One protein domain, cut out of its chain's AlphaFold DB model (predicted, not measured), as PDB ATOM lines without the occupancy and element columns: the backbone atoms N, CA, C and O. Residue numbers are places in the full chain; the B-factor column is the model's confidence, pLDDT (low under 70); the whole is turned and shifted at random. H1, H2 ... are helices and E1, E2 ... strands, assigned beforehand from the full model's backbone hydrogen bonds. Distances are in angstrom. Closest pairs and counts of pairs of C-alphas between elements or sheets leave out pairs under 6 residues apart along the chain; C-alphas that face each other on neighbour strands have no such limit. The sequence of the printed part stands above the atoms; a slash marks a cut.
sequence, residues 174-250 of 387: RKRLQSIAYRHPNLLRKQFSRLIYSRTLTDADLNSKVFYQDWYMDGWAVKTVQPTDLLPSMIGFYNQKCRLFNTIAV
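What this domain is: This is residues 174 to 250 of the 387 residues of the protein "PPM-type phosphatase domain-containing protein" of Soboliphyme baturini (UniProt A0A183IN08). Two small strand hairpins, E1 with E2 and E3 with E4, lie toward opposite ends of a rounded body, with loops running through the middle between them. H1 and the short H2 are at the same end as E3 and E4 but off to another side, while the short H3 lies toward the end with E1 and E2. The printed part has 77 residues with three named helices and four named strands in the order H1, H2, E1, E2, H3, E3, E4; each two-strand sheet is antiparallel. The class is mixed, helices and strands, with 35 residues, under half, in named elements. The whole is compact, with a radius of gyration of the C-alphas of 12.1 A and spans of 33 by 29 by 26 A.

Where its parts are: Find C-alpha 174 at (40.672, -36.889, 30.675); from there H1 runs 14.1 A to residue 183. H2 is residues 185 to 188. Look next for E1, residues 209 to 213, 13.4 A long, and E2, residues 221 to 224. H3 is residues 227 to 230, E3 is residues 235 to 238, and E4, residues 241 to 244, ends at (45.394, -32.693, 23.561).

How they stand to each other: H1 and H2 are close but not clearly touching, their closest C-alphas, Ala 181 and Leu 187, 6.7 A apart. In H1 every O i to N i+4 pair is within hydrogen-bond range; H2 and H3 are too short for one. In the hairpin E1 and E2, look at N 212 and O 221, 2.8 A apart; residues 196 to 197 also pair, antiparallel, with residues 212 to 213 of E1. In the hairpin E3 and E4, N 243 and O 236 are 2.8 A apart. E1 and E3 are apart.

The domain as a whole: The two farthest C-alphas, Asn 207 and Val 250, are 34.1 A apart. The link from H2 to E1, residues 189 to 208, is long. The printed part has no cut, and no printed residue is under 70 in pLDDT.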
ATOM      1  N   ARG A 174      41.100 -35.897  31.674       95.62
ATOM      2  CA  ARG A 174      40.672 -36.889  30.675       95.62
ATOM      3  C   ARG A 174      39.160 -37.081  30.660       95.62
ATOM      4  O   ARG A 174      38.559 -37.058  29.588       95.62
ATOM      5  N   LYS A 175      38.540 -37.286  31.828       95.75
ATOM      6  CA  LYS A 175      37.092 -37.525  31.924       95.75
ATOM      7  C   LYS A 175      36.297 -36.338  31.376       95.75
ATOM      8  O   LYS A 175      35.430 -36.544  30.524       95.75
ATOM      9  N   ARG A 176      36.650 -35.106  31.767       95.69
ATOM     10  CA  ARG A 176      36.024 -33.876  31.256       95.69
ATOM     11  C   ARG A 176      36.152 -33.792  29.737       95.69
ATOM     12  O   ARG A 176      35.134 -33.685  29.049       95.69
ATOM     13  N   LEU A 177      37.366 -33.925  29.208       97.12
ATOM     14  CA  LEU A 177      37.658 -33.849  27.773       97.12
ATOM     15  C   LEU A 177      36.909 -34.911  26.957       97.12
ATOM     16  O   LEU A 177      36.258 -34.597  25.956       97.12
ATOM     17  N   GLN A 178      36.954 -36.170  27.399       96.81
ATOM     18  CA  GLN A 178      36.239 -37.263  26.746       96.81
ATOM     19  C   GLN A 178      34.719 -37.075  26.840       96.81
ATOM     20  O   GLN A 178      34.015 -37.433  25.897       96.81
ATOM     21  N   SER A 179      34.198 -36.481  27.922       97.06
ATOM     22  CA  SER A 179      32.766 -36.180  28.054       97.06
ATOM     23  C   SER A 179      32.303 -35.122  27.044       97.06
ATOM     24  O   SER A 179      31.215 -35.256  26.482       97.06
ATOM     25  N   ILE A 180      33.133 -34.107  26.762       96.31
ATOM     26  CA  ILE A 180      32.870 -33.101  25.723       96.31
ATOM     27  C   ILE A 180      32.811 -33.794  24.362       96.31
ATOM     28  O   ILE A 180      31.843 -33.629  23.623       96.31
ATOM     29  N   ALA A 181      33.804 -34.633  24.059       96.06
ATOM     30  CA  ALA A 181      33.858 -35.389  22.812       96.06
ATOM     31  C   ALA A 181      32.712 -36.409  22.667       96.06
ATOM     32  O   ALA A 181      32.242 -36.659  21.558       96.06
ATOM     33  N   TYR A 182      32.250 -36.996  23.772       95.75
ATOM     34  CA  TYR A 182      31.094 -37.890  23.799       95.75
ATOM     35  C   TYR A 182      29.791 -37.142  23.488       95.75
ATOM     36  O   TYR A 182      29.000 -37.612  22.673       95.75
ATOM     37  N   ARG A 183      29.585 -35.963  24.090       95.25
ATOM     38  CA  ARG A 183      28.393 -35.122  23.877       95.25
ATOM     39  C   ARG A 183      28.390 -34.423  22.515       95.25
ATOM     40  O   ARG A 183      27.331 -34.231  21.924       95.25
ATOM     41  N   HIS A 184      29.567 -34.076  22.000       95.69
ATOM     42  CA  HIS A 184      29.745 -33.350  20.745       95.69
ATOM     43  C   HIS A 184      30.744 -34.066  19.816       95.69
ATOM     44  O   HIS A 184      31.813 -33.529  19.516       95.69
ATOM     45  N   PRO A 185      30.405 -35.260  19.291       94.25
ATOM     46  CA  PRO A 185      31.329 -36.068  18.487       94.25
ATOM     47  C   PRO A 185      31.790 -35.374  17.197       94.25
ATOM     48  O   PRO A 185      32.875 -35.661  16.691       94.25
ATOM     49  N   ASN A 186      31.007 -34.419  16.682       94.62
ATOM     50  CA  ASN A 186      31.363 -33.622  15.505       94.62
ATOM     51  C   ASN A 186      32.632 -32.776  15.715       94.62
ATOM     52  O   ASN A 186      33.343 -32.512  14.746       94.62
ATOM     53  N   LEU A 187      32.960 -32.402  16.961       94.75
ATOM     54  CA  LEU A 187      34.173 -31.637  17.274       94.75
ATOM     55  C   LEU A 187      35.455 -32.412  16.945       94.75
ATOM     56  O   LEU A 187      36.466 -31.805  16.611       94.75
ATOM     57  N   LEU A 188      35.407 -33.748  16.970       93.62
ATOM     58  CA  LEU A 188      36.545 -34.605  16.629       93.62
ATOM     59  C   LEU A 188      36.800 -34.710  15.119       93.62
ATOM     60  O   LEU A 188      37.799 -35.304  14.710       93.62
ATOM     61  N   ARG A 189      35.873 -34.213  14.283       92.12
ATOM     62  CA  ARG A 189      35.925 -34.257  12.807       92.12
ATOM     63  C   ARG A 189      36.240 -35.639  12.214       92.12
ATOM     64  O   ARG A 189      36.777 -35.730  11.116       92.12
ATOM     65  N   LYS A 190      35.909 -36.723  12.932       91.25
ATOM     66  CA  LYS A 190      36.272 -38.119  12.591       91.25
ATOM     67  C   LYS A 190      37.778 -38.341  12.374       91.25
ATOM     68  O   LYS A 190      38.170 -39.272  11.682       91.25
ATOM     69  N   GLN A 191      38.615 -37.485  12.948       92.88
ATOM     70  CA  GLN A 191      40.071 -37.550  12.814       92.88
ATOM     71  C   GLN A 191      40.751 -38.044  14.085       92.88
ATOM     72  O   GLN A 191      41.874 -38.534  14.023       92.88
ATOM     73  N   PHE A 192      40.067 -37.930  15.220       94.50
ATOM     74  CA  PHE A 192      40.531 -38.432  16.501       94.50
ATOM     75  C   PHE A 192      39.477 -39.330  17.136       94.50
ATOM     76  O   PHE A 192      38.272 -39.123  16.979       94.50
ATOM     77  N   SER A 193      39.948 -40.316  17.885       93.81
ATOM     78  CA  SER A 193      39.148 -41.109  18.802       93.81
ATOM     79  C   SER A 193      39.035 -40.373  20.135       93.81
ATOM     80  O   SER A 193      40.024 -39.859  20.655       93.81
ATOM     81  N   ARG A 194      37.843 -40.371  20.741       95.44
ATOM     82  CA  ARG A 194      37.719 -39.966  22.151       95.44
ATOM     83  C   ARG A 194      38.369 -40.982  23.092       95.44
ATOM     84  O   ARG A 194      38.767 -40.624  24.189       95.44
ATOM     85  N   LEU A 195      38.416 -42.256  22.697       95.69
ATOM     86  CA  LEU A 195      38.879 -43.352  23.544       95.69
ATOM     87  C   LEU A 195      40.403 -43.348  23.634       95.69
ATOM     88  O   LEU A 195      41.076 -43.170  22.616       95.69
ATOM     89  N   ILE A 196      40.910 -43.617  24.836       94.69
ATOM     90  CA  ILE A 196      42.322 -43.924  25.070       94.69
ATOM     91  C   ILE A 196      42.489 -45.441  25.025       94.69
ATOM     92  O   ILE A 196      41.667 -46.172  25.577       94.69
ATOM     93  N   TYR A 197      43.561 -45.900  24.389       94.88
ATOM     94  CA  TYR A 197      43.926 -47.310  24.289       94.88
ATOM     95  C   TYR A 197      45.244 -47.573  25.009       94.88
ATOM     96  O   TYR A 197      46.083 -46.680  25.115       94.88
ATOM     97  N   SER A 198      45.455 -48.809  25.464       93.94
ATOM     98  CA  SER A 198      46.701 -49.204  26.142       93.94
ATOM     99  C   SER A 198      47.932 -49.174  25.230       93.94
ATOM    100  O   SER A 198      49.056 -49.305  25.705       93.94
ATOM    101  N   ARG A 199      47.723 -49.064  23.916       92.25
ATOM    102  CA  ARG A 199      48.745 -48.967  22.871       92.25
ATOM    103  C   ARG A 199      48.147 -48.351  21.610       92.25
ATOM    104  O   ARG A 199      46.929 -48.359  21.437       92.25
ATOM    105  N   THR A 200      49.003 -47.884  20.709       92.06
ATOM    106  CA  THR A 200      48.591 -47.492  19.354       92.06
ATOM    107  C   THR A 200      48.055 -48.706  18.595       92.06
ATOM    108  O   THR A 200      48.610 -49.805  18.699       92.06
ATOM    109  N   LEU A 201      46.967 -48.498  17.856       95.06
ATOM    110  CA  LEU A 201      46.292 -49.524  17.069       95.06
ATOM    111  C   LEU A 201      46.598 -49.359  15.580       95.06
ATOM    112  O   LEU A 201      46.716 -48.242  15.080       95.06
ATOM    113  N   THR A 202      46.709 -50.485  14.886       96.44
ATOM    114  CA  THR A 202      46.989 -50.589  13.447       96.44
ATOM    115  C   THR A 202      45.993 -51.533  12.776       96.44
ATOM    116  O   THR A 202      45.249 -52.239  13.455       96.44
ATOM    117  N   ASP A 203      45.995 -51.609  11.444       97.19
ATOM    118  CA  ASP A 203      45.132 -52.547  10.709       97.19
ATOM    119  C   ASP A 203      45.333 -54.015  11.132       97.19
ATOM    120  O   ASP A 203      44.388 -54.802  11.112       97.19
ATOM    121  N   ALA A 204      46.537 -54.376  11.593       97.12
ATOM    122  CA  ALA A 204      46.841 -55.711  12.110       97.12
ATOM    123  C   ALA A 204      46.079 -56.053  13.406       97.12
ATOM    124  O   ALA A 204      45.958 -57.222  13.764       97.12
ATOM    125  N   ASP A 205      45.553 -55.045  14.103       97.06
ATOM    126  CA  ASP A 205      44.840 -55.210  15.366       97.06
ATOM    127  C   ASP A 205      43.335 -55.404  15.194       97.06
ATOM    128  O   ASP A 205      42.644 -55.682  16.178       97.06
ATOM    129  N   LEU A 206      42.801 -55.264  13.980       97.69
ATOM    130  CA  LEU A 206      41.374 -55.422  13.716       97.69
ATOM    131  C   LEU A 206      40.869 -56.783  14.214       97.69
ATOM    132  O   LEU A 206      41.501 -57.818  14.018       97.69
ATOM    133  N   ASN A 207      39.702 -56.779  14.863       97.06
ATOM    134  CA  ASN A 207      39.080 -57.953  15.490       97.06
ATOM    135  C   ASN A 207      39.839 -58.562  16.688       97.06
ATOM    136  O   ASN A 207      39.340 -59.507  17.303       97.06
ATOM    137  N   SER A 208      40.987 -58.006  17.083       97.88
ATOM    138  CA  SER A 208      41.672 -58.388  18.321       97.88
ATOM    139  C   SER A 208      41.046 -57.715  19.550       97.88
ATOM    140  O   SER A 208      40.208 -56.814  19.438       97.88
ATOM    141  N   LYS A 209      41.425 -58.166  20.752       98.25
ATOM    142  CA  LYS A 209      41.025 -57.539  22.019       98.25
ATOM    143  C   LYS A 209      42.036 -56.470  22.430       98.25
ATOM    144  O   LYS A 209      43.240 -56.704  22.376       98.25
ATOM    145  N   VAL A 210      41.540 -55.328  22.902       97.69
ATOM    146  CA  VAL A 210      42.362 -54.232  23.433       97.69
ATOM    147  C   VAL A 210      41.754 -53.667  24.714       97.69
ATOM    148  O   VAL A 210      40.528 -53.647  24.871       97.69
ATOM    149  N   PHE A 211      42.615 -53.184  25.611       98.00
ATOM    150  CA  PHE A 211      42.204 -52.366  26.743       98.00
ATOM    151  C   PHE A 211      41.950 -50.920  26.307       98.00
ATOM    152  O   PHE A 211      42.769 -50.314  25.612       98.00
ATOM    153  N   TYR A 212      40.824 -50.358  26.734       96.88
ATOM    154  CA  TYR A 212      40.450 -48.974  26.456       96.88
ATOM    155  C   TYR A 212      39.857 -48.270  27.686       96.88
ATOM    156  O   TYR A 212      39.394 -48.929  28.619       96.88
ATOM    157  N   GLN A 213      39.856 -46.935  27.660       96.38
ATOM    158  CA  GLN A 213      39.200 -46.069  28.646       96.38
ATOM    159  C   GLN A 213      38.288 -45.044  27.958       96.38
ATOM    160  O   GLN A 213      38.682 -44.406  26.976       96.38
ATOM    161  N   ASP A 214      37.090 -44.848  28.513       95.38
ATOM    162  CA  ASP A 214      36.120 -43.818  28.105       95.38
ATOM    163  C   ASP A 214      35.804 -42.867  29.281       95.38
ATOM    164  O   ASP A 214      36.252 -43.077  30.413       95.38
ATOM    165  N   TRP A 215      35.023 -41.819  29.017       94.88
ATOM    166  CA  TRP A 215      34.791 -40.686  29.925       94.88
ATOM    167  C   TRP A 215      34.245 -41.055  31.314       94.88
ATOM    168  O   TRP A 215      34.552 -40.381  32.290       94.88
ATOM    169  N   TYR A 216      33.456 -42.125  31.424       94.06
ATOM    170  CA  TYR A 216      32.830 -42.566  32.677       94.06
ATOM    171  C   TYR A 216      33.674 -43.587  33.454       94.06
ATOM    172  O   TYR A 216      33.305 -43.981  34.556       94.06
ATOM    173  N   MET A 217      34.783 -44.058  32.878       94.56
ATOM    174  CA  MET A 217      35.591 -45.132  33.456       94.56
ATOM    175  C   MET A 217      36.686 -44.576  34.361       94.56
ATOM    176  O   MET A 217      37.330 -43.595  34.000       94.56
ATOM    177  N   ASP A 218      36.959 -45.241  35.482       91.50
ATOM    178  CA  ASP A 218      38.150 -45.004  36.322       91.50
ATOM    179  C   ASP A 218      39.304 -45.971  36.015       91.50
ATOM    180  O   ASP A 218      40.457 -45.692  36.331       91.50
ATOM    181  N   GLY A 219      39.011 -47.092  35.349       93.94
ATOM    182  CA  GLY A 219      39.980 -48.128  34.985       93.94
ATOM    183  C   GLY A 219      39.935 -48.487  33.501       93.94
ATOM    184  O   GLY A 219      39.445 -47.711  32.680       93.94
ATOM    185  N   TRP A 220      40.464 -49.662  33.164       96.81
ATOM    186  CA  TRP A 220      40.474 -50.210  31.807       96.81
ATOM    187  C   TRP A 220      39.326 -51.199  31.600       96.81
ATOM    188  O   TRP A 220      39.063 -52.044  32.453       96.81
ATOM    189  N   ALA A 221      38.696 -51.143  30.431       97.31
ATOM    190  CA  ALA A 221      37.770 -52.163  29.950       97.31
ATOM    191  C   ALA A 221      38.342 -52.847  28.703       97.31
ATOM    192  O   ALA A 221      39.250 -52.323  28.064       97.31
ATOM    193  N   VAL A 222      37.803 -54.008  28.329       98.00
ATOM    194  CA  VAL A 222      38.212 -54.726  27.113       98.00
ATOM    195  C   VAL A 222      37.155 -54.552  26.028       98.00
ATOM    196  O   VAL A 222      35.969 -54.762  26.277       98.00
ATOM    197  N   LYS A 223      37.576 -54.229  24.802       96.81
ATOM    198  CA  LYS A 223      36.716 -54.277  23.608       96.81
ATOM    199  C   LYS A 223      37.395 -55.003  22.454       96.81
ATOM    200  O   LYS A 223      38.601 -55.232  22.476       96.81
ATOM    201  N   THR A 224      36.603 -55.368  21.450       98.19
ATOM    202  CA  THR A 224      37.120 -55.826  20.156       98.19
ATOM    203  C   THR A 224      37.394 -54.616  19.266       98.19
ATOM    204  O   THR A 224      36.495 -53.791  19.088       98.19
ATOM    205  N   VAL A 225      38.601 -54.528  18.708       97.94
ATOM    206  CA  VAL A 225      39.047 -53.420  17.850       97.94
ATOM    207  C   VAL A 225      38.193 -53.331  16.585       97.94
ATOM    208  O   VAL A 225      38.016 -54.323  15.875       97.94
ATOM    209  N   GLN A 226      37.683 -52.131  16.313       96.31
ATOM    210  CA  GLN A 226      36.928 -51.761  15.114       96.31
ATOM    211  C   GLN A 226      37.736 -50.800  14.225       96.31
ATOM    212  O   GLN A 226      38.613 -50.107  14.733       96.31
ATOM    213  N   PRO A 227      37.406 -50.650  12.927       95.12
ATOM    214  CA  PRO A 227      38.093 -49.698  12.045       95.12
ATOM    215  C   PRO A 227      38.118 -48.250  12.564       95.12
ATOM    216  O   PRO A 227      39.103 -47.541  12.393       95.12
ATOM    217  N   THR A 228      37.067 -47.807  13.262       92.31
ATOM    218  CA  THR A 228      37.005 -46.466  13.875       92.31
ATOM    219  C   THR A 228      37.973 -46.277  15.045       92.31
ATOM    220  O   THR A 228      38.241 -45.143  15.433       92.31
ATOM    221  N   ASP A 229      38.475 -47.371  15.620       94.38
ATOM    222  CA  ASP A 229      39.397 -47.355  16.758       94.38
ATOM    223  C   ASP A 229      40.849 -47.119  16.326       94.38
ATOM    224  O   ASP A 229      41.686 -46.807  17.167       94.38
ATOM    225  N   LEU A 230      41.139 -47.222  15.023       95.56
ATOM    226  CA  LEU A 230      42.457 -46.938  14.449       95.56
ATOM    227  C   LEU A 230      42.768 -45.432  14.397       95.56
ATOM    228  O   LEU A 230      43.898 -45.037  14.119       95.56
ATOM    229  N   LEU A 231      41.772 -44.578  14.663       93.88
ATOM    230  CA  LEU A 231      41.985 -43.141  14.788       93.88
ATOM    231  C   LEU A 231      42.866 -42.834  16.012       93.88
ATOM    232  O   LEU A 231      42.646 -43.408  17.083       93.88
ATOM    233  N   PRO A 232      43.807 -41.879  15.907       92.69
ATOM    234  CA  PRO A 232      44.617 -41.467  17.046       92.69
ATOM    235  C   PRO A 232      43.733 -40.947  18.184       92.69
ATOM    236  O   PRO A 232      42.737 -40.262  17.950       92.69
ATOM    237  N   SER A 233      44.102 -41.248  19.428       93.62
ATOM    238  CA  SER A 233      43.422 -40.701  20.607       93.62
ATOM    239  C   SER A 233      43.535 -39.174  20.643       93.62
ATOM    240  O   SER A 233      44.591 -38.614  20.343       93.62
ATOM    241  N   MET A 234      42.462 -38.495  21.056       94.81
ATOM    242  CA  MET A 234      42.484 -37.055  21.325       94.81
ATOM    243  C   MET A 234      43.441 -36.684  22.462       94.81
ATOM    244  O   MET A 234      43.915 -35.559  22.499       94.81
ATOM    245  N   ILE A 235      43.741 -37.609  23.374       95.31
ATOM    246  CA  ILE A 235      44.771 -37.451  24.406       95.31
ATOM    247  C   ILE A 235      45.927 -38.368  24.016       95.31
ATOM    248  O   ILE A 235      45.805 -39.594  24.099       95.31
ATOM    249  N   GLY A 236      47.006 -37.768  23.519       90.00
ATOM    250  CA  GLY A 236      48.193 -38.461  23.029       90.00
ATOM    251  C   GLY A 236      49.409 -38.214  23.916       90.00
ATOM    252  O   GLY A 236      49.464 -37.232  24.653       90.00
ATOM    253  N   PHE A 237      50.401 -39.097  23.821       86.25
ATOM    254  CA  PHE A 237      51.699 -38.937  24.474       86.25
ATOM    255  C   PHE A 237      52.782 -38.826  23.407       86.25
ATOM    256  O   PHE A 237      52.881 -39.682  22.527       86.25
ATOM    257  N   TYR A 238      53.597 -37.781  23.492       77.31
ATOM    258  CA  TYR A 238      54.746 -37.573  22.618       77.31
ATOM    259  C   TYR A 238      55.943 -37.152  23.465       77.31
ATOM    260  O   TYR A 238      55.845 -36.182  24.211       77.31
ATOM    261  N   ASN A 239      57.054 -37.892  23.384       73.25
ATOM    262  CA  ASN A 239      58.248 -37.681  24.218       73.25
ATOM    263  C   ASN A 239      57.905 -37.511  25.710       73.25
ATOM    264  O   ASN A 239      58.335 -36.558  26.345       73.25
ATOM    265  N   GLN A 240      57.062 -38.404  26.242       75.88
ATOM    266  CA  GLN A 240      56.541 -38.370  27.620       75.88
ATOM    267  C   GLN A 240      55.646 -37.162  27.973       75.88
ATOM    268  O   GLN A 240      55.032 -37.164  29.035       75.88
ATOM    269  N   LYS A 241      55.464 -36.183  27.077       82.69
ATOM    270  CA  LYS A 241      54.529 -35.066  27.262       82.69
ATOM    271  C   LYS A 241      53.134 -35.451  26.764       82.69
ATOM    272  O   LYS A 241      52.955 -35.893  25.625       82.69
ATOM    273  N   CYS A 242      52.134 -35.286  27.625       91.44
ATOM    274  CA  CYS A 242      50.734 -35.521  27.283       91.44
ATOM    275  C   CYS A 242      50.167 -34.301  26.551       91.44
ATOM    276  O   CYS A 242      50.303 -33.180  27.035       91.44
ATOM    277  N   ARG A 243      49.539 -34.499  25.389       94.56
ATOM    278  CA  ARG A 243      48.977 -33.414  24.579       94.56
ATOM    279  C   ARG A 243      47.562 -33.716  24.113       94.56
ATOM    280  O   ARG A 243      47.261 -34.815  23.643       94.56
ATOM    281  N   LEU A 244      46.715 -32.698  24.167       95.44
ATOM    282  CA  LEU A 244      45.394 -32.693  23.561       95.44
ATOM    283  C   LEU A 244      45.538 -32.449  22.050       95.44
ATOM    284  O   LEU A 244      46.159 -31.477  21.614       95.44
ATOM    285  N   PHE A 245      45.005 -33.370  21.251       94.62
ATOM    286  CA  PHE A 245      45.093 -33.421  19.789       94.62
ATOM    287  C   PHE A 245      46.517 -33.250  19.241       94.62
ATOM    288  O   PHE A 245      46.715 -32.650  18.182       94.62
ATOM    289  N   ASN A 246      47.522 -33.737  19.978       92.06
ATOM    290  CA  ASN A 246      48.948 -33.538  19.685       92.06
ATOM    291  C   ASN A 246      49.357 -32.060  19.530       92.06
ATOM    292  O   ASN A 246      50.346 -31.767  18.866       92.06
ATOM    293  N   THR A 247      48.590 -31.134  20.109       92.31
ATOM    294  CA  THR A 247      48.768 -29.689  19.928       92.31
ATOM    295  C   THR A 247      49.204 -29.047  21.245       92.31
ATOM    296  O   THR A 247      50.361 -28.654  21.378       92.31
ATOM    297  N   ILE A 248      48.339 -29.040  22.263       93.00
ATOM    298  CA  ILE A 248      48.564 -28.320  23.529       93.00
ATOM    299  C   ILE A 248      48.755 -29.279  24.712       93.00
ATOM    300  O   ILE A 248      48.156 -30.353  24.727       93.00
ATOM    301  N   ALA A 249      49.599 -28.910  25.681       93.94
ATOM    302  CA  ALA A 249      49.910 -29.722  26.868       93.94
ATOM    303  C   ALA A 249      49.099 -29.347  28.126       93.94
ATOM    304  O   ALA A 249      49.134 -30.079  29.111       93.94
ATOM    305  N   VAL A 250      48.313 -28.270  28.060       94.62
ATOM    306  CA  VAL A 250      47.399 -27.809  29.114       94.62
ATOM    307  C   VAL A 250      45.949 -27.864  28.649       94.62
ATOM    308  O   VAL A 250      45.653 -27.883  27.455       94.62
TER     309      VAL A 250